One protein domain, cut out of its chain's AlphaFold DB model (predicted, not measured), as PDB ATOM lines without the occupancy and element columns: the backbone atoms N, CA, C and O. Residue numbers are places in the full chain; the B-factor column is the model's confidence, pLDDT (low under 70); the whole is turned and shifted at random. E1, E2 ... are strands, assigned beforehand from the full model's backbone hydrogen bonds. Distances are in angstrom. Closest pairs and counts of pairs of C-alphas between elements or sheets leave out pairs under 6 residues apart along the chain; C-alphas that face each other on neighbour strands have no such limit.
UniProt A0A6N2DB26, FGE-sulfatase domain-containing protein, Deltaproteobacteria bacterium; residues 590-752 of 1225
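What this domain is: This is residues 590 to 752 of the 1225 residues of the protein "FGE-sulfatase domain-containing protein" of Deltaproteobacteria bacterium (UniProt A0A6N2DB26). This domain has little regular structure: a small sandwich, sheet E6-E9-E10 facing sheet E5-E7, has hairpins E1-E2 and E3-E4 at one end and a long arm with E8 at the other. The printed part has 163 residues, 45 of them in ten strands, E1 to E10 along the chain, with no named helix; its class is all strand, its sheets antiparallel. It is extended, radius of gyration of the C-alphas 23.7 A, spanning 83 by 47 by 25 A.

How they stand to each other: Within hydrogen-bond range are N 598 and O 612 (2.8 A) in the hairpin of E1, residues 597 to 600, and E2, 609 to 613; N 618 and O 625 (2.9 A) in that of E3, 618 to 620, and E4, 623 to 625; N 647 and O 679 (2.8 A) between antiparallel E5, 645 to 648, and E7, 678 to 681. Inner strand E9, 721 to 729, is antiparallel to E6, 659 to 664 (N 661 and O 726, 2.8 A), and E10, 740 to 742 (N 723 and O 740, 2.8 A). E8, 706 to 709, pairs with no named strand.

Where its parts are: E1 begins at C-alpha 597 (55.517, 10.272, -20.715); E9 is 26.6 A long; E10 ends at C-alpha 742 (34.690, -0.912, -33.385).

The domain as a whole: The printed part has no cut. Long links are E4 to E5, E6 to E7, E7 to E8 and E8 to E9. Residues 700 to 705 stand free. Twenty residues are under pLDDT 70, among them 599 to 609.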
ATOM      1  N   ALA A 590      46.181  12.207 -21.678       55.28
ATOM      2  CA  ALA A 590      45.934  11.130 -22.638       55.28
ATOM      3  C   ALA A 590      46.882  11.146 -23.858       55.28
ATOM      4  O   ALA A 590      47.142  10.089 -24.432       55.28
ATOM      5  N   GLU A 591      47.432  12.291 -24.263       62.72
ATOM      6  CA  GLU A 591      48.434  12.385 -25.340       62.72
ATOM      7  C   GLU A 591      49.834  12.065 -24.812       62.72
ATOM      8  O   GLU A 591      50.500  11.155 -25.304       62.72
ATOM      9  N   CYS A 592      50.242  12.703 -23.717       66.38
ATOM     10  CA  CYS A 592      51.529  12.443 -23.079       66.38
ATOM     11  C   CYS A 592      51.633  10.976 -22.598       66.38
ATOM     12  O   CYS A 592      52.664  10.326 -22.796       66.38
ATOM     13  N   ALA A 593      50.539  10.377 -22.096       63.78
ATOM     14  CA  ALA A 593      50.515   8.951 -21.753       63.78
ATOM     15  C   ALA A 593      50.441   7.991 -22.959       63.78
ATOM     16  O   ALA A 593      50.690   6.795 -22.752       63.78
ATOM     17  N   GLN A 594      50.153   8.458 -24.185       66.00
ATOM     18  CA  GLN A 594      50.315   7.647 -25.404       66.00
ATOM     19  C   GLN A 594      51.792   7.433 -25.747       66.00
ATOM     20  O   GLN A 594      52.158   6.326 -26.138       66.00
ATOM     21  N   GLU A 595      52.651   8.430 -25.508       69.69
ATOM     22  CA  GLU A 595      54.115   8.272 -25.564       69.69
ATOM     23  C   GLU A 595      54.716   7.636 -24.296       69.69
ATOM     24  O   GLU A 595      55.929   7.454 -24.196       69.69
ATOM     25  N   ASN A 596      53.877   7.280 -23.318       74.88
ATOM     26  CA  ASN A 596      54.266   6.823 -21.981       74.88
ATOM     27  C   ASN A 596      55.106   7.848 -21.179       74.88
ATOM     28  O   ASN A 596      55.939   7.467 -20.350       74.88
ATOM     29  N   ARG A 597      54.876   9.145 -21.408       77.19
ATOM     30  CA  ARG A 597      55.517  10.272 -20.715       77.19
ATOM     31  C   ARG A 597      54.610  10.889 -19.647       77.19
ATOM     32  O   ARG A 597      53.389  10.736 -19.684       77.19
ATOM     33  N   THR A 598      55.212  11.597 -18.698       70.94
ATOM     34  CA  THR A 598      54.507  12.498 -17.779       70.94
ATOM     35  C   THR A 598      54.103  13.783 -18.502       70.94
ATOM     36  O   THR A 598      54.785  14.217 -19.434       70.94
ATOM     37  N   CYS A 599      53.039  14.438 -18.032       67.38
ATOM     38  CA  CYS A 599      52.940  15.887 -18.187       67.38
ATOM     39  C   CYS A 599      54.105  16.535 -17.423       67.38
ATOM     40  O   CYS A 599      54.406  16.109 -16.304       67.38
ATOM     41  N   ASP A 600      54.781  17.504 -18.032       67.81
ATOM     42  CA  ASP A 600      55.758  18.367 -17.367       67.81
ATOM     43  C   ASP A 600      55.310  19.814 -17.577       67.81
ATOM     44  O   ASP A 600      55.520  20.416 -18.636       67.81
ATOM     45  N   GLU A 601      54.590  20.327 -16.578       57.66
ATOM     46  CA  GLU A 601      54.085  21.696 -16.543       57.66
ATOM     47  C   GLU A 601      55.265  22.658 -16.408       57.66
ATOM     48  O   GLU A 601      55.845  22.847 -15.334       57.66
ATOM     49  N   ARG A 602      55.641  23.263 -17.534       59.38
ATOM     50  CA  ARG A 602      56.582  24.381 -17.540       59.38
ATOM     51  C   ARG A 602      55.903  25.640 -17.014       59.38
ATOM     52  O   ARG A 602      54.697  25.669 -16.785       59.38
ATOM     53  N   GLY A 603      56.715  26.661 -16.737       56.81
ATOM     54  CA  GLY A 603      56.248  27.889 -16.091       56.81
ATOM     55  C   GLY A 603      55.094  28.563 -16.852       56.81
ATOM     56  O   GLY A 603      54.947  28.320 -18.048       56.81
ATOM     57  N   PRO A 604      54.317  29.445 -16.191       52.31
ATOM     58  CA  PRO A 604      52.983  29.915 -16.619       52.31
ATOM     59  C   PRO A 604      52.942  30.812 -17.880       52.31
ATOM     60  O   PRO A 604      52.022  31.601 -18.066       52.31
ATOM     61  N   THR A 605      53.950  30.721 -18.745       54.12
ATOM     62  CA  THR A 605      54.059  31.395 -20.045       54.12
ATOM     63  C   THR A 605      54.597  30.472 -21.153       54.12
ATOM     64  O   THR A 605      54.845  30.952 -22.256       54.12
ATOM     65  N   GLU A 606      54.828  29.181 -20.885       57.91
ATOM     66  CA  GLU A 606      55.269  28.177 -21.868       57.91
ATOM     67  C   GLU A 606      54.191  27.100 -22.067       57.91
ATOM     68  O   GLU A 606      53.506  26.716 -21.122       57.91
ATOM     69  N   ASP A 607      54.062  26.587 -23.294       54.56
ATOM     70  CA  ASP A 607      53.210  25.428 -23.587       54.56
ATOM     71  C   ASP A 607      53.752  24.176 -22.866       54.56
ATOM     72  O   ASP A 607      54.962  23.921 -22.862       54.56
ATOM     73  N   ALA A 608      52.872  23.386 -22.244       59.00
ATOM     74  CA  ALA A 608      53.272  22.221 -21.458       59.00
ATOM     75  C   ALA A 608      53.661  21.049 -22.371       59.00
ATOM     76  O   ALA A 608      52.995  20.749 -23.362       59.00
ATOM     77  N   VAL A 609      54.752  20.360 -22.030       65.06
ATOM     78  CA  VAL A 609      55.387  19.371 -22.916       65.06
ATOM     79  C   VAL A 609      55.368  17.964 -22.331       65.06
ATOM     80  O   VAL A 609      55.352  17.764 -21.117       65.06
ATOM     81  N   CYS A 610      55.430  16.964 -23.211       70.94
ATOM     82  CA  CYS A 610      55.623  15.574 -22.820       70.94
ATOM     83  C   CYS A 610      57.018  15.410 -22.181       70.94
ATOM     84  O   CYS A 610      58.038  15.434 -22.875       70.94
ATOM     85  N   GLY A 611      57.066  15.254 -20.860       73.31
ATOM     86  CA  GLY A 611      58.296  15.303 -20.076       73.31
ATOM     87  C   GLY A 611      59.067  13.987 -20.004       73.31
ATOM     88  O   GLY A 611      59.329  13.309 -21.006       73.31
ATOM     89  N   GLY A 612      59.462  13.640 -18.775       72.25
ATOM     90  CA  GLY A 612      60.097  12.366 -18.447       72.25
ATOM     91  C   GLY A 612      59.167  11.170 -18.666       72.25
ATOM     92  O   GLY A 612      57.993  11.311 -18.996       72.25
ATOM     93  N   CYS A 613      59.692   9.963 -18.487       76.81
ATOM     94  CA  CYS A 613      58.895   8.747 -18.622       76.81
ATOM     95  C   CYS A 613      57.999   8.510 -17.398       76.81
ATOM     96  O   CYS A 613      58.361   8.862 -16.275       76.81
ATOM     97  N   LEU A 614      56.833   7.889 -17.610       74.75
ATOM     98  CA  LEU A 614      55.963   7.441 -16.517       74.75
ATOM     99  C   LEU A 614      56.713   6.451 -15.590       74.75
ATOM    100  O   LEU A 614      57.577   5.726 -16.078       74.75
ATOM    101  N   PRO A 615      56.360   6.322 -14.292       69.25
ATOM    102  CA  PRO A 615      57.141   5.554 -13.300       69.25
ATOM    103  C   PRO A 615      57.367   4.045 -13.549       69.25
ATOM    104  O   PRO A 615      58.043   3.398 -12.752       69.25
ATOM    105  N   SER A 616      56.810   3.471 -14.620       69.88
ATOM    106  CA  SER A 616      57.035   2.082 -15.065       69.88
ATOM    107  C   SER A 616      57.849   1.979 -16.371       69.88
ATOM    108  O   SER A 616      57.869   0.920 -16.993       69.88
ATOM    109  N   PHE A 617      58.449   3.080 -16.839       74.06
ATOM    110  CA  PHE A 617      59.070   3.200 -18.161       74.06
ATOM    111  C   PHE A 617      60.448   3.868 -18.060       74.06
ATOM    112  O   PHE A 617      60.618   4.864 -17.360       74.06
ATOM    113  N   GLU A 618      61.420   3.358 -18.813       79.75
ATOM    114  CA  GLU A 618      62.773   3.916 -18.905       79.75
ATOM    115  C   GLU A 618      62.972   4.660 -20.235       79.75
ATOM    116  O   GLU A 618      62.397   4.292 -21.261       79.75
ATOM    117  N   LEU A 619      63.798   5.713 -20.231       78.19
ATOM    118  CA  LEU A 619      64.103   6.498 -21.430       78.19
ATOM    119  C   LEU A 619      65.213   5.817 -22.247       78.19
ATOM    120  O   LEU A 619      66.402   6.029 -21.999       78.19
ATOM    121  N   VAL A 620      64.831   5.032 -23.252       75.62
ATOM    122  CA  VAL A 620      65.757   4.297 -24.124       75.62
ATOM    123  C   VAL A 620      65.748   4.914 -25.521       75.62
ATOM    124  O   VAL A 620      64.711   5.032 -26.167       75.62
ATOM    125  N   ALA A 621      66.925   5.345 -25.989       76.31
ATOM    126  CA  ALA A 621      67.129   5.976 -27.302       76.31
ATOM    127  C   ALA A 621      66.203   7.182 -27.618       76.31
ATOM    128  O   ALA A 621      66.015   7.529 -28.780       76.31
ATOM    129  N   GLY A 622      65.655   7.839 -26.587       69.38
ATOM    130  CA  GLY A 622      64.746   8.986 -26.713       69.38
ATOM    131  C   GLY A 622      63.253   8.654 -26.591       69.38
ATOM    132  O   GLY A 622      62.455   9.584 -26.478       69.38
ATOM    133  N   ALA A 623      62.875   7.372 -26.543       70.62
ATOM    134  CA  ALA A 623      61.506   6.908 -26.318       70.62
ATOM    135  C   ALA A 623      61.325   6.341 -24.897       70.62
ATOM    136  O   ALA A 623      62.270   5.813 -24.311       70.62
ATOM    137  N   CYS A 624      60.112   6.424 -24.347       76.75
ATOM    138  CA  CYS A 624      59.788   5.849 -23.040       76.75
ATOM    139  C   CYS A 624      59.293   4.408 -23.193       76.75
ATOM    140  O   CYS A 624      58.149   4.157 -23.582       76.75
ATOM    141  N   THR A 625      60.179   3.455 -22.902       73.00
ATOM    142  CA  THR A 625      59.969   2.014 -23.086       73.00
ATOM    143  C   THR A 625      59.675   1.321 -21.760       73.00
ATOM    144  O   THR A 625      60.381   1.536 -20.777       73.00
ATOM    145  N   SER A 626      58.655   0.464 -21.738       78.12
ATOM    146  CA  SER A 626      58.335  -0.399 -20.594       78.12
ATOM    147  C   SER A 626      59.091  -1.731 -20.695       78.12
ATOM    148  O   SER A 626      59.316  -2.203 -21.812       78.12
ATOM    149  N   PRO A 627      59.447  -2.376 -19.566       73.50
ATOM    150  CA  PRO A 627      59.956  -3.749 -19.551       73.50
ATOM    151  C   PRO A 627      58.875  -4.805 -19.868       73.50
ATOM    152  O   PRO A 627      59.196  -5.986 -19.982       73.50
ATOM    153  N   LEU A 628      57.601  -4.403 -19.988       80.88
ATOM    154  CA  LEU A 628      56.482  -5.238 -20.427       80.88
ATOM    155  C   LEU A 628      56.091  -4.895 -21.872       80.88
ATOM    156  O   LEU A 628      55.757  -3.744 -22.178       80.88
ATOM    157  N   ASP A 629      56.037  -5.914 -22.732       84.56
ATOM    158  CA  ASP A 629      55.502  -5.801 -24.093       84.56
ATOM    159  C   ASP A 629      54.055  -5.276 -24.106       84.56
ATOM    160  O   ASP A 629      53.265  -5.510 -23.186       84.56
ATOM    161  N   ALA A 630      53.679  -4.571 -25.174       86.56
ATOM    162  CA  ALA A 630      52.307  -4.104 -25.363       86.56
ATOM    163  C   ALA A 630      51.358  -5.264 -25.754       86.56
ATOM    164  O   ALA A 630      51.745  -6.124 -26.551       86.56
ATOM    165  N   PRO A 631      50.096  -5.283 -25.272       91.69
ATOM    166  CA  PRO A 631      49.104  -6.282 -25.668       91.69
ATOM    167  C   PRO A 631      48.918  -6.363 -27.187       91.69
ATOM    168  O   PRO A 631      48.723  -5.351 -27.863       91.69
ATOM    169  N   THR A 632      48.938  -7.583 -27.725       93.06
ATOM    170  CA  THR A 632      48.803  -7.847 -29.167       93.06
ATOM    171  C   THR A 632      47.431  -8.417 -29.518       93.06
ATOM    172  O   THR A 632      46.696  -8.903 -28.657       93.06
ATOM    173  N   GLY A 633      47.078  -8.374 -30.807       92.00
ATOM    174  CA  GLY A 633      45.838  -8.974 -31.308       92.00
ATOM    175  C   GLY A 633      44.567  -8.320 -30.764       92.00
ATOM    176  O   GLY A 633      43.548  -8.999 -30.662       92.00
ATOM    177  N   VAL A 634      44.634  -7.035 -30.394       94.56
ATOM    178  CA  VAL A 634      43.450  -6.259 -30.006       94.56
ATOM    179  C   VAL A 634      42.460  -6.247 -31.165       94.56
ATOM    180  O   VAL A 634      42.843  -5.965 -32.300       94.56
ATOM    181  N   ARG A 635      41.203  -6.583 -30.871       95.50
ATOM    182  CA  ARG A 635      40.079  -6.532 -31.807       95.50
ATOM    183  C   ARG A 635      38.864  -5.905 -31.140       95.50
ATOM    184  O   ARG A 635      38.505  -6.309 -30.035       95.50
ATOM    185  N   ALA A 636      38.217  -4.957 -31.800       95.44
ATOM    186  CA  ALA A 636      36.953  -4.364 -31.384       95.44
ATOM    187  C   ALA A 636      35.823  -4.832 -32.315       95.44
ATOM    188  O   ALA A 636      36.031  -5.032 -33.506       95.44
ATOM    189  N   SER A 637      34.618  -5.042 -31.782       91.50
ATOM    190  CA  SER A 637      33.507  -5.553 -32.590       91.50
ATOM    191  C   SER A 637      32.977  -4.522 -33.589       91.50
ATOM    192  O   SER A 637      32.582  -3.415 -33.216       91.50
ATOM    193  N   ASP A 638      32.858  -4.961 -34.829       85.81
ATOM    194  CA  ASP A 638      32.366  -4.284 -36.023       85.81
ATOM    195  C   ASP A 638      30.846  -4.464 -36.189       85.81
ATOM    196  O   ASP A 638      30.358  -5.124 -37.102       85.81
ATOM    197  N   GLY A 639      30.059  -3.893 -35.270       81.38
ATOM    198  CA  GLY A 639      28.602  -3.861 -35.421       81.38
ATOM    199  C   GLY A 639      27.876  -5.169 -35.096       81.38
ATOM    200  O   GLY A 639      26.768  -5.381 -35.577       81.38
ATOM    201  N   THR A 640      28.446  -6.041 -34.258       86.62
ATOM    202  CA  THR A 640      27.810  -7.319 -33.861       86.62
ATOM    203  C   THR A 640      26.835  -7.209 -32.680       86.62
ATOM    204  O   THR A 640      26.095  -8.151 -32.398       86.62
ATOM    205  N   SER A 641      26.811  -6.072 -31.973       89.12
ATOM    206  CA  SER A 641      25.922  -5.811 -30.833       89.12
ATOM    207  C   SER A 641      25.489  -4.345 -30.788       89.12
ATOM    208  O   SER A 641      26.320  -3.445 -30.874       89.12
ATOM    209  N   ALA A 642      24.189  -4.090 -30.616       86.44
ATOM    210  CA  ALA A 642      23.647  -2.732 -30.515       86.44
ATOM    211  C   ALA A 642      23.809  -2.109 -29.111       86.44
ATOM    212  O   ALA A 642      23.568  -0.919 -28.927       86.44
ATOM    213  N   THR A 643      24.206  -2.896 -28.100       88.38
ATOM    214  CA  THR A 643      24.267  -2.455 -26.690       88.38
ATOM    215  C   THR A 643      25.682  -2.207 -26.174       88.38
ATOM    216  O   THR A 643      25.849  -1.565 -25.140       88.38
ATOM    217  N   HIS A 644      26.705  -2.719 -26.860       92.38
ATOM    218  CA  HIS A 644      28.105  -2.592 -26.461       92.38
ATOM    219  C   HIS A 644      29.043  -2.871 -27.634       92.38
ATOM    220  O   HIS A 644      28.709  -3.670 -28.506       92.38
ATOM    221  N   VAL A 645      30.246  -2.290 -27.609       95.38
ATOM    222  CA  VAL A 645      31.363  -2.773 -28.437       95.38
ATOM    223  C   VAL A 645      32.137  -3.808 -27.627       95.38
ATOM    224  O   VAL A 645      32.553  -3.525 -26.506       95.38
ATOM    225  N   ARG A 646      32.325  -5.019 -28.154       95.12
ATOM    226  CA  ARG A 646      33.138  -6.052 -27.503       95.12
ATOM    227  C   ARG A 646      34.589  -5.915 -27.952       95.12
ATOM    228  O   ARG A 646      34.881  -6.104 -29.127       95.12
ATOM    229  N   VAL A 647      35.478  -5.619 -27.012       96.06
ATOM    230  CA  VAL A 647      36.929  -5.538 -27.219       96.06
ATOM    231  C   VAL A 647      37.571  -6.823 -26.696       96.06
ATOM    232  O   VAL A 647      37.243  -7.273 -25.596       96.06
ATOM    233  N   THR A 648      38.468  -7.434 -27.463       96.19
ATOM    234  CA  THR A 648      39.226  -8.645 -27.102       96.19
ATOM    235  C   THR A 648      40.706  -8.481 -27.438       96.19
ATOM    236  O   THR A 648      41.066  -7.593 -28.204       96.19
ATOM    237  N   TRP A 649      41.581  -9.287 -26.831       95.81
ATOM    238  CA  TRP A 649      43.032  -9.247 -27.062       95.81
ATOM    239  C   TRP A 649      43.705 -10.591 -26.752       95.81
ATOM    240  O   TRP A 649      43.095 -11.483 -26.157       95.81
ATOM    241  N   ASN A 650      44.970 -10.759 -27.143       93.31
ATOM    242  CA  ASN A 650      45.744 -11.949 -26.786       93.31
ATOM    243  C   ASN A 650      46.146 -11.921 -25.295       93.31
ATOM    244  O   ASN A 650      46.531 -10.862 -24.790       93.31
ATOM    245  N   PRO A 651      46.127 -13.063 -24.579       88.56
ATOM    246  CA  PRO A 651      46.708 -13.151 -23.241       88.56
ATOM    247  C   PRO A 651      48.234 -13.004 -23.299       88.56
ATOM    248  O   PRO A 651      48.888 -13.644 -24.121       88.56
ATOM    249  N   MET A 652      48.802 -12.213 -22.389       86.56
ATOM    250  CA  MET A 652      50.253 -12.096 -22.195       86.56
ATOM    251  C   MET A 652      50.796 -13.392 -21.549       86.56
ATOM    252  O   MET A 652      50.405 -13.703 -20.420       86.56
ATOM    253  N   PRO A 653      51.649 -14.187 -22.221       79.62
ATOM    254  CA  PRO A 653      52.113 -15.468 -21.689       79.62
ATOM    255  C   PRO A 653      53.245 -15.296 -20.663       79.62
ATOM    256  O   PRO A 653      54.115 -14.447 -20.818       79.62
ATOM    257  N   GLY A 654      53.281 -16.164 -19.646       77.56
ATOM    258  CA  GLY A 654      54.407 -16.255 -18.703       77.56
ATOM    259  C   GLY A 654      54.428 -15.219 -17.571       77.56
ATOM    260  O   GLY A 654      55.432 -15.129 -16.869       77.56
ATOM    261  N   LEU A 655      53.342 -14.466 -17.374       78.75
ATOM    262  CA  LEU A 655      53.194 -13.476 -16.305       78.75
ATOM    263  C   LEU A 655      51.984 -13.822 -15.424       78.75
ATOM    264  O   LEU A 655      50.864 -13.941 -15.922       78.75
ATOM    265  N   ASP A 656      52.202 -13.951 -14.115       77.38
ATOM    266  CA  ASP A 656      51.131 -14.127 -13.129       77.38
ATOM    267  C   ASP A 656      50.563 -12.770 -12.684       77.38
ATOM    268  O   ASP A 656      51.286 -11.783 -12.552       77.38
ATOM    269  N   GLY A 657      49.255 -12.717 -12.415       81.75
ATOM    270  CA  GLY A 657      48.594 -11.519 -11.878       81.75
ATOM    271  C   GLY A 657      48.353 -10.380 -12.879       81.75
ATOM    272  O   GLY A 657      48.042  -9.270 -12.451       81.75
ATOM    273  N   VAL A 658      48.471 -10.633 -14.189       87.88
ATOM    274  CA  VAL A 658      48.181  -9.634 -15.235       87.88
ATOM    275  C   VAL A 658      46.709  -9.219 -15.210       87.88
ATOM    276  O   VAL A 658      45.808 -10.060 -15.241       87.88
ATOM    277  N   ALA A 659      46.470  -7.913 -15.257       91.62
ATOM    278  CA  ALA A 659      45.180  -7.321 -15.590       91.62
ATOM    279  C   ALA A 659      45.360  -6.223 -16.654       91.62
ATOM    280  O   ALA A 659      46.486  -5.876 -17.007       91.62
ATOM    281  N   TYR A 660      44.268  -5.684 -17.194       93.62
ATOM    282  CA  TYR A 660      44.311  -4.786 -18.351       93.62
ATOM    283  C   TYR A 660      43.437  -3.543 -18.166       93.62
ATOM    284  O   TYR A 660      42.328  -3.623 -17.641       93.62
ATOM    285  N   HIS A 661      43.903  -2.400 -18.664       93.25
ATOM    286  CA  HIS A 661      43.083  -1.211 -18.865       93.25
ATOM    287  C   HIS A 661      42.748  -1.036 -20.348       93.25
ATOM    288  O   HIS A 661      43.621  -1.176 -21.207       93.25
ATOM    289  N   VAL A 662      41.486  -0.709 -20.635       94.31
ATOM    290  CA  VAL A 662      40.995  -0.401 -21.984       94.31
ATOM    291  C   VAL A 662      40.811   1.108 -22.116       94.31
ATOM    292  O   VAL A 662      40.320   1.775 -21.198       94.31
ATOM    293  N   TYR A 663      41.212   1.625 -23.271       92.38
ATOM    294  CA  TYR A 663      41.158   3.029 -23.647       92.38
ATOM    295  C   TYR A 663      40.313   3.191 -24.913       92.38
ATOM    296  O   TYR A 663      40.400   2.347 -25.807       92.38
ATOM    297  N   ARG A 664      39.528   4.267 -25.004       93.12
ATOM    298  CA  ARG A 664      38.685   4.619 -26.155       93.12
ATOM    299  C   ARG A 664      38.943   6.071 -26.544       93.12
ATOM    300  O   ARG A 664      38.765   6.954 -25.719       93.12
ATOM    301  N   GLY A 665      39.370   6.324 -27.780       85.69
ATOM    302  CA  GLY A 665      39.661   7.681 -28.279       85.69
ATOM    303  C   GLY A 665      40.860   8.390 -27.625       85.69
ATOM    304  O   GLY A 665      41.199   9.489 -28.035       85.69
ATOM    305  N   GLY A 666      41.512   7.759 -26.645       81.75
ATOM    306  CA  GLY A 666      42.547   8.350 -25.790       81.75
ATOM    307  C   GLY A 666      42.233   8.156 -24.304       81.75
ATOM    308  O   GLY A 666      43.134   7.872 -23.518       81.75
ATOM    309  N   ASP A 667      40.951   8.186 -23.933       84.69
ATOM    310  CA  ASP A 667      40.491   8.124 -22.543       84.69
ATOM    311  C   ASP A 667      40.416   6.701 -21.987       84.69
ATOM    312  O   ASP A 667      39.999   5.763 -22.667       84.69
ATOM    313  N   ARG A 668      40.755   6.527 -20.703       89.12
ATOM    314  CA  ARG A 668      40.657   5.232 -20.011       89.12
ATOM    315  C   ARG A 668      39.209   4.939 -19.600       89.12
ATOM    316  O   ARG A 668      38.738   5.443 -18.585       89.12
ATOM    317  N   VAL A 669      38.539   4.046 -20.328       91.31
ATOM    318  CA  VAL A 669      37.130   3.672 -20.085       91.31
ATOM    319  C   VAL A 669      36.936   2.613 -18.991       91.31
ATOM    320  O   VAL A 669      35.855   2.510 -18.416       91.31
ATOM    321  N   THR A 670      37.974   1.850 -18.638       90.94
ATOM    322  CA  THR A 670      37.934   0.918 -17.492       90.94
ATOM    323  C   THR A 670      38.435   1.586 -16.211       90.94
ATOM    324  O   THR A 670      39.624   1.894 -16.107       90.94
ATOM    325  N   THR A 671      37.567   1.747 -15.210       84.31
ATOM    326  CA  THR A 671      37.930   2.292 -13.887       84.31
ATOM    327  C   THR A 671      38.877   1.366 -13.116       84.31
ATOM    328  O   THR A 671      39.924   1.807 -12.650       84.31
ATOM    329  N   ASN A 672      38.543   0.075 -13.053       88.69
ATOM    330  CA  ASN A 672      39.371  -0.986 -12.475       88.69
ATOM    331  C   ASN A 672      40.047  -1.825 -13.579       88.69
ATOM    332  O   ASN A 672      39.474  -1.959 -14.663       88.69
ATOM    333  N   PRO A 673      41.226  -2.428 -13.326       87.06
ATOM    334  CA  PRO A 673      41.842  -3.375 -14.255       87.06
ATOM    335  C   PRO A 673      40.974  -4.625 -14.491       87.06
ATOM    336  O   PRO A 673      40.437  -5.217 -13.555       87.06
ATOM    337  N   VAL A 674      40.865  -5.050 -15.749       92.25
ATOM    338  CA  VAL A 674      40.126  -6.240 -16.196       92.25
ATOM    339  C   VAL A 674      41.051  -7.459 -16.151       92.25
ATOM    340  O   VAL A 674      42.101  -7.450 -16.782       92.25
ATOM    341  N   SER A 675      40.678  -8.522 -15.435       87.06
ATOM    342  CA  SER A 675      41.509  -9.732 -15.250       87.06
ATOM    343  C   SER A 675      41.364 -10.802 -16.346       87.06
ATOM    344  O   SER A 675      41.911 -11.896 -16.227       87.06
ATOM    345  N   GLY A 676      40.607 -10.514 -17.407       88.31
ATOM    346  CA  GLY A 676      40.412 -11.386 -18.568       88.31
ATOM    347  C   GLY A 676      40.864 -10.723 -19.869       88.31
ATOM    348  O   GLY A 676      41.285  -9.573 -19.870       88.31
ATOM    349  N   THR A 677      40.741 -11.439 -20.987       93.12
ATOM    350  CA  THR A 677      41.151 -10.988 -22.333       93.12
ATOM    351  C   THR A 677      40.010 -10.409 -23.180       93.12
ATOM    352  O   THR A 677      40.078 -10.388 -24.412       93.12
ATOM    353  N   ALA A 678      38.918  -9.992 -22.536       93.44
ATOM    354  CA  ALA A 678      37.758  -9.409 -23.195       93.44
ATOM    355  C   ALA A 678      37.011  -8.437 -22.272       93.44
ATOM    356  O   ALA A 678      36.908  -8.674 -21.067       93.44
ATOM    357  N   TRP A 679      36.434  -7.388 -22.852       95.38
ATOM    358  CA  TRP A 679      35.603  -6.396 -22.170       95.38
ATOM    359  C   TRP A 679      34.510  -5.853 -23.108       95.38
ATOM    360  O   TRP A 679      34.652  -5.915 -24.327       95.38
ATOM    361  N   ASN A 680      33.413  -5.335 -22.549       94.88
ATOM    362  CA  ASN A 680      32.258  -4.837 -23.302       94.88
ATOM    363  C   ASN A 680      32.014  -3.355 -22.980       94.88
ATOM    364  O   ASN A 680      31.627  -3.035 -21.856       94.88
ATOM    365  N   ASP A 681      32.170  -2.467 -23.963       93.62
ATOM    366  CA  ASP A 681      31.962  -1.029 -23.788       93.62
ATOM    367  C   ASP A 681      30.479  -0.635 -23.897       93.62
ATOM    368  O   ASP A 681      29.951  -0.315 -24.972       93.62
ATOM    369  N   THR A 682      29.802  -0.621 -22.748       92.00
ATOM    370  CA  THR A 682      28.439  -0.091 -22.589       92.00
ATOM    371  C   THR A 682      28.370   1.444 -22.559       92.00
ATOM    372  O   THR A 682      27.267   1.981 -22.648       92.00
ATOM    373  N   GLY A 683      29.501   2.159 -22.575       89.69
ATOM    374  CA  GLY A 683      29.587   3.620 -22.728       89.69
ATOM    375  C   GLY A 683      29.986   4.118 -24.129       89.69
ATOM    376  O   GLY A 683      30.076   5.326 -24.325       89.69
ATOM    377  N   ALA A 684      30.267   3.228 -25.086       90.31
ATOM    378  CA  ALA A 684      30.519   3.582 -26.490       90.31
ATOM    379  C   ALA A 684      29.297   4.264 -27.156       90.31
ATOM    380  O   ALA A 684      28.171   4.032 -26.705       90.31
ATOM    381  N   PRO A 685      29.476   5.046 -28.244       91.00
ATOM    382  CA  PRO A 685      28.376   5.738 -28.919       91.00
ATOM    383  C   PRO A 685      27.204   4.813 -29.272       91.00
ATOM    384  O   PRO A 685      27.381   3.760 -29.890       91.00
ATOM    385  N   ALA A 686      25.996   5.203 -28.860       87.88
ATOM    386  CA  ALA A 686      24.773   4.476 -29.174       87.88
ATOM    387  C   ALA A 686      24.412   4.605 -30.671       87.88
ATOM    388  O   ALA A 686      24.755   5.615 -31.290       87.88
ATOM    389  N   PRO A 687      23.715   3.618 -31.264       89.81
ATOM    390  CA  PRO A 687      23.096   3.790 -32.574       89.81
ATOM    391  C   PRO A 687      22.005   4.870 -32.499       89.81
ATOM    392  O   PRO A 687      21.256   4.891 -31.517       89.81
ATOM    393  N   PRO A 688      21.897   5.763 -33.496       91.12
ATOM    394  CA  PRO A 688      20.900   6.826 -33.487       91.12
ATOM    395  C   PRO A 688      19.477   6.297 -33.754       91.12
ATOM    396  O   PRO A 688      19.248   5.121 -34.065       91.12
ATOM    397  N   VAL A 689      18.506   7.210 -33.667       91.00
ATOM    398  CA  VAL A 689      17.175   7.020 -34.264       91.00
ATOM    399  C   VAL A 689      17.288   6.784 -35.784       91.00
ATOM    400  O   VAL A 689      18.329   7.102 -36.371       91.00
ATOM    401  N   PRO A 690      16.263   6.214 -36.444       89.69
ATOM    402  CA  PRO A 690      16.289   5.999 -37.889       89.69
ATOM    403  C   PRO A 690      16.417   7.307 -38.675       89.69
ATOM    404  O   PRO A 690      16.081   8.384 -38.180       89.69
ATOM    405  N   GLU A 691      16.847   7.193 -39.930       90.00
ATOM    406  CA  GLU A 691      16.813   8.306 -40.880       90.00
ATOM    407  C   GLU A 691      15.380   8.735 -41.225       90.00
ATOM    408  O   GLU A 691      14.400   8.046 -40.917       90.00
ATOM    409  N   GLN A 692      15.268   9.884 -41.896       91.44
ATOM    410  CA  GLN A 692      14.020  10.313 -42.513       91.44
ATOM    411  C   GLN A 692      13.556   9.271 -43.539       91.44
ATOM    412  O   GLN A 692      14.359   8.712 -44.285       91.44
ATOM    413  N   VAL A 693      12.252   9.010 -43.575       93.00
ATOM    414  CA  VAL A 693      11.659   8.073 -44.533       93.00
ATOM    415  C   VAL A 693      11.604   8.730 -45.916       93.00
ATOM    416  O   VAL A 693      11.017   9.806 -46.059       93.00
ATOM    417  N   THR A 694      12.201   8.083 -46.919       91.88
ATOM    418  CA  THR A 694      12.246   8.544 -48.317       91.88
ATOM    419  C   THR A 694      11.141   7.917 -49.169       91.88
ATOM    420  O   THR A 694      10.437   6.997 -48.739       91.88
ATOM    421  N   ASP A 695      10.985   8.441 -50.389       90.88
ATOM    422  CA  ASP A 695      10.116   7.898 -51.448       90.88
ATOM    423  C   ASP A 695       8.646   7.747 -51.028       90.88
ATOM    424  O   ASP A 695       7.884   6.937 -51.562       90.88
ATOM    425  N   VAL A 696       8.246   8.549 -50.037       93.06
ATOM    426  CA  VAL A 696       6.873   8.613 -49.561       93.06
ATOM    427  C   VAL A 696       6.007   9.171 -50.683       93.06
ATOM    428  O   VAL A 696       6.341  10.178 -51.301       93.06
ATOM    429  N   SER A 697       4.883   8.521 -50.956       93.94
ATOM    430  CA  SER A 697       3.892   8.998 -51.920       93.94
ATOM    431  C   SER A 697       2.485   8.576 -51.504       93.94
ATOM    432  O   SER A 697       2.300   7.586 -50.794       93.94
ATOM    433  N   ALA A 698       1.485   9.352 -51.925       95.00
ATOM    434  CA  ALA A 698       0.075   9.101 -51.648       95.00
ATOM    435  C   ALA A 698      -0.729   9.081 -52.958       95.00
ATOM    436  O   ALA A 698      -0.538   9.928 -53.828       95.00
ATOM    437  N   SER A 699      -1.628   8.110 -53.114       92.44
ATOM    438  CA  SER A 699      -2.379   7.920 -54.356       92.44
ATOM    439  C   SER A 699      -3.365   9.059 -54.624       92.44
ATOM    440  O   SER A 699      -4.109   9.464 -53.730       92.44
ATOM    441  N   ILE A 700      -3.445   9.465 -55.890       91.81
ATOM    442  CA  ILE A 700      -4.418  10.435 -56.425       91.81
ATOM    443  C   ILE A 700      -5.365   9.819 -57.472       91.81
ATOM    444  O   ILE A 700      -6.190  10.506 -58.060       91.81
ATOM    445  N   ASN A 701      -5.229   8.514 -57.730       87.94
ATOM    446  CA  ASN A 701      -5.893   7.771 -58.808       87.94
ATOM    447  C   ASN A 701      -6.766   6.597 -58.314       87.94
ATOM    448  O   ASN A 701      -7.400   5.924 -59.125       87.94
ATOM    449  N   LEU A 702      -6.801   6.330 -57.003       88.75
ATOM    450  CA  LEU A 702      -7.612   5.261 -56.415       88.75
ATOM    451  C   LEU A 702      -8.963   5.816 -55.928       88.75
ATOM    452  O   LEU A 702      -8.975   6.807 -55.198       88.75
ATOM    453  N   PRO A 703     -10.105   5.205 -56.291       88.38
ATOM    454  CA  PRO A 703     -11.419   5.683 -55.862       88.38
ATOM    455  C   PRO A 703     -11.835   5.175 -54.473       88.38
ATOM    456  O   PRO A 703     -12.575   5.829 -53.741       88.38
ATOM    457  N   ASP A 704     -11.387   3.985 -54.081       88.81
ATOM    458  CA  ASP A 704     -11.885   3.265 -52.906       88.81
ATOM    459  C   ASP A 704     -11.088   3.529 -51.617       88.81
ATOM    460  O   ASP A 704     -11.545   3.145 -50.537       88.81
ATOM    461  N   ARG A 705      -9.945   4.222 -51.710       91.56
ATOM    462  CA  ARG A 705      -9.032   4.552 -50.601       91.56
ATOM    463  C   ARG A 705      -7.962   5.551 -51.044       91.56
ATOM    464  O   ARG A 705      -7.771   5.738 -52.240       91.56
ATOM    465  N   VAL A 706      -7.215   6.118 -50.095       94.25
ATOM    466  CA  VAL A 706      -5.900   6.721 -50.391       94.25
ATOM    467  C   VAL A 706      -4.810   5.766 -49.929       94.25
ATOM    468  O   VAL A 706      -4.695   5.502 -48.735       94.25
ATOM    469  N   ARG A 707      -4.009   5.244 -50.859       95.00
ATOM    470  CA  ARG A 707      -2.842   4.419 -50.543       95.00
ATOM    471  C   ARG A 707      -1.626   5.305 -50.310       95.00
ATOM    472  O   ARG A 707      -1.286   6.089 -51.188       95.00
ATOM    473  N   VAL A 708      -0.954   5.133 -49.178       96.25
ATOM    474  CA  VAL A 708       0.357   5.720 -48.878       96.25
ATOM    475  C   VAL A 708       1.410   4.612 -48.965       96.25
ATOM    476  O   VAL A 708       1.195   3.527 -48.423       96.25
ATOM    477  N   VAL A 709       2.528   4.855 -49.650       96.00
ATOM    478  CA  VAL A 709       3.682   3.935 -49.748       96.00
ATOM    479  C   VAL A 709       4.982   4.691 -49.485       96.00
ATOM    480  O   VAL A 709       4.998   5.911 -49.624       96.00
ATOM    481  N   TRP A 710       6.041   3.989 -49.076       96.25
ATOM    482  CA  TRP A 710       7.354   4.579 -48.787       96.25
ATOM    483  C   TRP A 710       8.503   3.564 -48.911       96.25
ATOM    484  O   TRP A 710       8.267   2.353 -48.923       96.25
ATOM    485  N   SER A 711       9.751   4.038 -48.959       93.50
ATOM    486  CA  SER A 711      10.935   3.167 -48.895       93.50
ATOM    487  C   SER A 711      11.239   2.707 -47.459       93.50
ATOM    488  O   SER A 711      11.013   3.461 -46.508       93.50
ATOM    489  N   PRO A 712      11.777   1.487 -47.249       89.19
ATOM    490  CA  PRO A 712      12.223   1.055 -45.927       89.19
ATOM    491  C   PRO A 712      13.369   1.942 -45.416       89.19
ATOM    492  O   PRO A 712      14.393   2.069 -46.081       89.19
ATOM    493  N   ALA A 713      13.230   2.522 -44.221       88.69
ATOM    494  CA  ALA A 713      14.265   3.391 -43.658       88.69
ATOM    495  C   ALA A 713      15.504   2.589 -43.217       88.69
ATOM    496  O   ALA A 713      15.395   1.620 -42.458       88.69
ATOM    497  N   THR A 714      16.687   3.019 -43.660       83.62
ATOM    498  CA  THR A 714      17.963   2.339 -43.391       83.62
ATOM    499  C   THR A 714      18.380   2.459 -41.916       83.62
ATOM    500  O   THR A 714      18.509   3.571 -41.397       83.62
ATOM    501  N   PRO A 715      18.641   1.344 -41.204       85.38
ATOM    502  CA  PRO A 715      19.187   1.387 -39.848       85.38
ATOM    503  C   PRO A 715      20.652   1.859 -39.832       85.38
ATOM    504  O   PRO A 715      21.524   1.187 -40.383       85.38
ATOM    505  N   ARG A 716      20.957   2.963 -39.136       87.19
ATOM    506  CA  ARG A 716      22.344   3.428 -38.930       87.19
ATOM    507  C   ARG A 716      23.015   2.766 -37.710       87.19
ATOM    508  O   ARG A 716      22.372   2.643 -36.663       87.19
ATOM    509  N   PRO A 717      24.298   2.359 -37.802       90.62
ATOM    510  CA  PRO A 717      25.088   1.920 -36.650       90.62
ATOM    511  C   PRO A 717      25.438   3.085 -35.709       90.62
ATOM    512  O   PRO A 717      25.271   4.256 -36.053       90.62
ATOM    513  N   GLY A 718      25.955   2.765 -34.519       89.50
ATOM    514  CA  GLY A 718      26.596   3.764 -33.654       89.50
ATOM    515  C   GLY A 718      27.916   4.262 -34.249       89.50
ATOM    516  O   GLY A 718      28.536   3.565 -35.049       89.50
ATOM    517  N   ALA A 719      28.367   5.454 -33.852       91.19
ATOM    518  CA  ALA A 719      29.633   6.005 -34.339       91.19
ATOM    519  C   ALA A 719      30.839   5.126 -33.943       91.19
ATOM    520  O   ALA A 719      30.935   4.648 -32.808       91.19
ATOM    521  N   SER A 720      31.770   4.938 -34.882       92.62
ATOM    522  CA  SER A 720      33.002   4.173 -34.665       92.62
ATOM    523  C   SER A 720      33.908   4.828 -33.632       92.62
ATOM    524  O   SER A 720      34.150   6.032 -33.671       92.62
ATOM    525  N   ALA A 721      34.468   4.011 -32.743       91.44
ATOM    526  CA  ALA A 721      35.462   4.439 -31.774       91.44
ATOM    527  C   ALA A 721      36.734   3.588 -31.882       91.44
ATOM    528  O   ALA A 721      36.681   2.398 -32.195       91.44
ATOM    529  N   SER A 722      37.881   4.217 -31.626       93.38
ATOM    530  CA  SER A 722      39.199   3.577 -31.647       93.38
ATOM    531  C   SER A 722      39.579   3.097 -30.248       93.38
ATOM    532  O   SER A 722      39.512   3.878 -29.296       93.38
ATOM    533  N   TYR A 723      39.971   1.829 -30.123       95.00
ATOM    534  CA  TYR A 723      40.276   1.161 -28.861       95.00
ATOM    535  C   TYR A 723      41.747   0.757 -28.773       95.00
ATOM    536  O   TYR A 723      42.318   0.239 -29.732       95.00
ATOM    537  N   ARG A 724      42.347   0.937 -27.592       94.44
ATOM    538  CA  ARG A 724      43.676   0.411 -27.237       94.44
ATOM    539  C   ARG A 724      43.633  -0.266 -25.868       94.44
ATOM    540  O   ARG A 724      42.789   0.054 -25.033       94.44
ATOM    541  N   VAL A 725      44.555  -1.193 -25.631       94.38
ATOM    542  CA  VAL A 725      44.665  -1.964 -24.385       94.38
ATOM    543  C   VAL A 725      46.079  -1.830 -23.820       94.38
ATOM    544  O   VAL A 725      47.056  -1.854 -24.565       94.38
ATOM    545  N   ARG A 726      46.193  -1.705 -22.496       91.06
ATOM    546  CA  ARG A 726      47.454  -1.682 -21.738       91.06
ATOM    547  C   ARG A 726      47.402  -2.745 -20.642       91.06
ATOM    548  O   ARG A 726      46.398  -2.837 -19.939       91.06
ATOM    549  N   ALA A 727      48.458  -3.540 -20.492       91.12
ATOM    550  CA  ALA A 727      48.605  -4.498 -19.400       91.12
ATOM    551  C   ALA A 727      49.154  -3.822 -18.132       91.12
ATOM    552  O   ALA A 727      49.882  -2.831 -18.205       91.12
ATOM    553  N   VAL A 728      48.806  -4.385 -16.976       88.81
ATOM    554  CA  VAL A 728      49.207  -3.955 -15.633       88.81
ATOM    555  C   VAL A 728      49.600  -5.192 -14.822       88.81
ATOM    556  O   VAL A 728      48.858  -6.177 -14.804       88.81
ATOM    557  N   VAL A 729      50.755  -5.148 -14.154       87.88
ATOM    558  CA  VAL A 729      51.285  -6.228 -13.302       87.88
ATOM    559  C   VAL A 729      51.886  -5.600 -12.045       87.88
ATOM    560  O   VAL A 729      52.983  -5.045 -12.084       87.88
ATOM    561  N   GLY A 730      51.150  -5.637 -10.930       82.75
ATOM    562  CA  GLY A 730      51.492  -4.834  -9.751       82.75
ATOM    563  C   GLY A 730      51.577  -3.345 -10.112       82.75
ATOM    564  O   GLY A 730      50.676  -2.818 -10.761       82.75
ATOM    565  N   ASP A 731      52.687  -2.697  -9.753       77.44
ATOM    566  CA  ASP A 731      52.961  -1.282 -10.048       77.44
ATOM    567  C   ASP A 731      53.605  -1.047 -11.438       77.44
ATOM    568  O   ASP A 731      54.138   0.030 -11.717       77.44
ATOM    569  N   GLN A 732      53.626  -2.056 -12.317       80.06
ATOM    570  CA  GLN A 732      54.186  -1.961 -13.672       80.06
ATOM    571  C   GLN A 732      53.091  -1.934 -14.741       80.06
ATOM    572  O   GLN A 732      52.082  -2.629 -14.631       80.06
ATOM    573  N   GLN A 733      53.310  -1.150 -15.799       87.00
ATOM    574  CA  GLN A 733      52.399  -0.992 -16.936       87.00
ATOM    575  C   GLN A 733      53.133  -1.210 -18.264       87.00
ATOM    576  O   GLN A 733      54.296  -0.829 -18.394       87.00
ATOM    577  N   SER A 734      52.459  -1.786 -19.261       87.50
ATOM    578  CA  SER A 734      52.983  -1.912 -20.630       87.50
ATOM    579  C   SER A 734      52.820  -0.625 -21.447       87.50
ATOM    580  O   SER A 734      52.049   0.268 -21.093       87.50
ATOM    581  N   GLY A 735      53.429  -0.576 -22.635       83.56
ATOM    582  CA  GLY A 735      52.952   0.329 -23.691       83.56
ATOM    583  C   GLY A 735      51.474   0.078 -24.048       83.56
ATOM    584  O   GLY A 735      50.916  -0.979 -23.729       83.56
ATOM    585  N   LEU A 736      50.826   1.045 -24.704       87.69
ATOM    586  CA  LEU A 736      49.526   0.811 -25.344       87.69
ATOM    587  C   LEU A 736      49.690  -0.129 -26.546       87.69
ATOM    588  O   LEU A 736      50.689  -0.067 -27.261       87.69
ATOM    589  N   SER A 737      48.682  -0.960 -26.791       93.19
ATOM    590  CA  SER A 737      48.554  -1.749 -28.016       93.19
ATOM    591  C   SER A 737      48.470  -0.879 -29.279       93.19
ATOM    592  O   SER A 737      48.151   0.314 -29.225       93.19
ATOM    593  N   SER A 738      48.594  -1.523 -30.443       90.94
ATOM    594  CA  SER A 738      47.994  -1.004 -31.676       90.94
ATOM    595  C   SER A 738      46.505  -0.695 -31.464       90.94
ATOM    596  O   SER A 738      45.831  -1.373 -30.682       90.94
ATOM    597  N   ALA A 739      45.995   0.319 -32.160       91.88
ATOM    598  CA  ALA A 739      44.567   0.612 -32.173       91.88
ATOM    599  C   ALA A 739      43.789  -0.386 -33.039       91.88
ATOM    600  O   ALA A 739      44.310  -0.853 -34.050       91.88
ATOM    601  N   ASP A 740      42.530  -0.628 -32.677       96.31
ATOM    602  CA  ASP A 740      41.516  -1.194 -33.571       96.31
ATOM    603  C   ASP A 740      40.185  -0.437 -33.417       96.31
ATOM    604  O   ASP A 740      39.929   0.170 -32.374       96.31
ATOM    605  N   THR A 741      39.346  -0.430 -34.450       95.06
ATOM    606  CA  THR A 741      38.117   0.382 -34.504       95.06
ATOM    607  C   THR A 741      36.861  -0.474 -34.473       95.06
ATOM    608  O   THR A 741      36.677  -1.326 -35.335       95.06
ATOM    609  N   GLY A 742      35.960  -0.196 -33.529       93.56
ATOM    610  CA  GLY A 742      34.690  -0.912 -33.385       93.56
ATOM    611  C   GLY A 742      33.503   0.022 -33.163       93.56
ATOM    612  O   GLY A 742      33.655   1.149 -32.684       93.56
ATOM    613  N   PHE A 743      32.311  -0.465 -33.496       94.94
ATOM    614  CA  PHE A 743      31.053   0.282 -33.452       94.94
ATOM    615  C   PHE A 743      29.880  -0.609 -33.031       94.94
ATOM    616  O   PHE A 743      29.960  -1.841 -33.058       94.94
ATOM    617  N   ARG A 744      28.772   0.015 -32.617       94.25
ATOM    618  CA  ARG A 744      27.551  -0.703 -32.225       94.25
ATOM    619  C   ARG A 744      26.674  -1.011 -33.428       94.25
ATOM    620  O   ARG A 744      26.497  -0.156 -34.294       94.25
ATOM    621  N   ALA A 745      26.089  -2.207 -33.438       91.75
ATOM    622  CA  ALA A 745      25.119  -2.629 -34.446       91.75
ATOM    623  C   ALA A 745      23.962  -1.632 -34.533       91.75
ATOM    624  O   ALA A 745      23.521  -1.117 -33.506       91.75
ATOM    625  N   ALA A 746      23.433  -1.411 -35.733       90.56
ATOM    626  CA  ALA A 746      22.249  -0.585 -35.905       90.56
ATOM    627  C   ALA A 746      21.046  -1.149 -35.127       90.56
ATOM    628  O   ALA A 746      20.841  -2.365 -35.069       90.56
ATOM    629  N   HIS A 747      20.217  -0.271 -34.562       90.00
ATOM    630  CA  HIS A 747      18.912  -0.679 -34.045       90.00
ATOM    631  C   HIS A 747      17.944  -0.860 -35.228       90.00
ATOM    632  O   HIS A 747      17.674   0.126 -35.920       90.00
ATOM    633  N   PRO A 748      17.409  -2.073 -35.477       89.56
ATOM    634  CA  PRO A 748      16.488  -2.301 -36.588       89.56
ATOM    635  C   PRO A 748      15.202  -1.490 -36.398       89.56
ATOM    636  O   PRO A 748      14.733  -1.315 -35.270       89.56
ATOM    637  N   VAL A 749      14.624  -1.020 -37.507       91.06
ATOM    638  CA  VAL A 749      13.309  -0.367 -37.501       91.06
ATOM    639  C   VAL A 749      12.264  -1.379 -37.029       91.06
ATOM    640  O   VAL A 749      12.151  -2.470 -37.588       91.06
ATOM    641  N   SER A 750      11.528  -1.032 -35.976       90.44
ATOM    642  CA  SER A 750      10.510  -1.883 -35.357       90.44
ATOM    643  C   SER A 750       9.103  -1.589 -35.874       90.44
ATOM    644  O   SER A 750       8.286  -2.505 -35.949       90.44
ATOM    645  N   GLN A 751       8.820  -0.332 -36.230       93.69
ATOM    646  CA  GLN A 751       7.537   0.127 -36.766       93.69
ATOM    647  C   GLN A 751       7.685   1.472 -37.499       93.69
ATOM    648  O   GLN A 751       8.697   2.163 -37.362       93.69
ATOM    649  N   TYR A 752       6.638   1.859 -38.220       95.56
ATOM    650  CA  TYR A 752       6.424   3.181 -38.798       95.56
ATOM    651  C   TYR A 752       5.134   3.785 -38.230       95.56
ATOM    652  O   TYR A 752       4.115   3.092 -38.158       95.56
TER     653      TYR A 752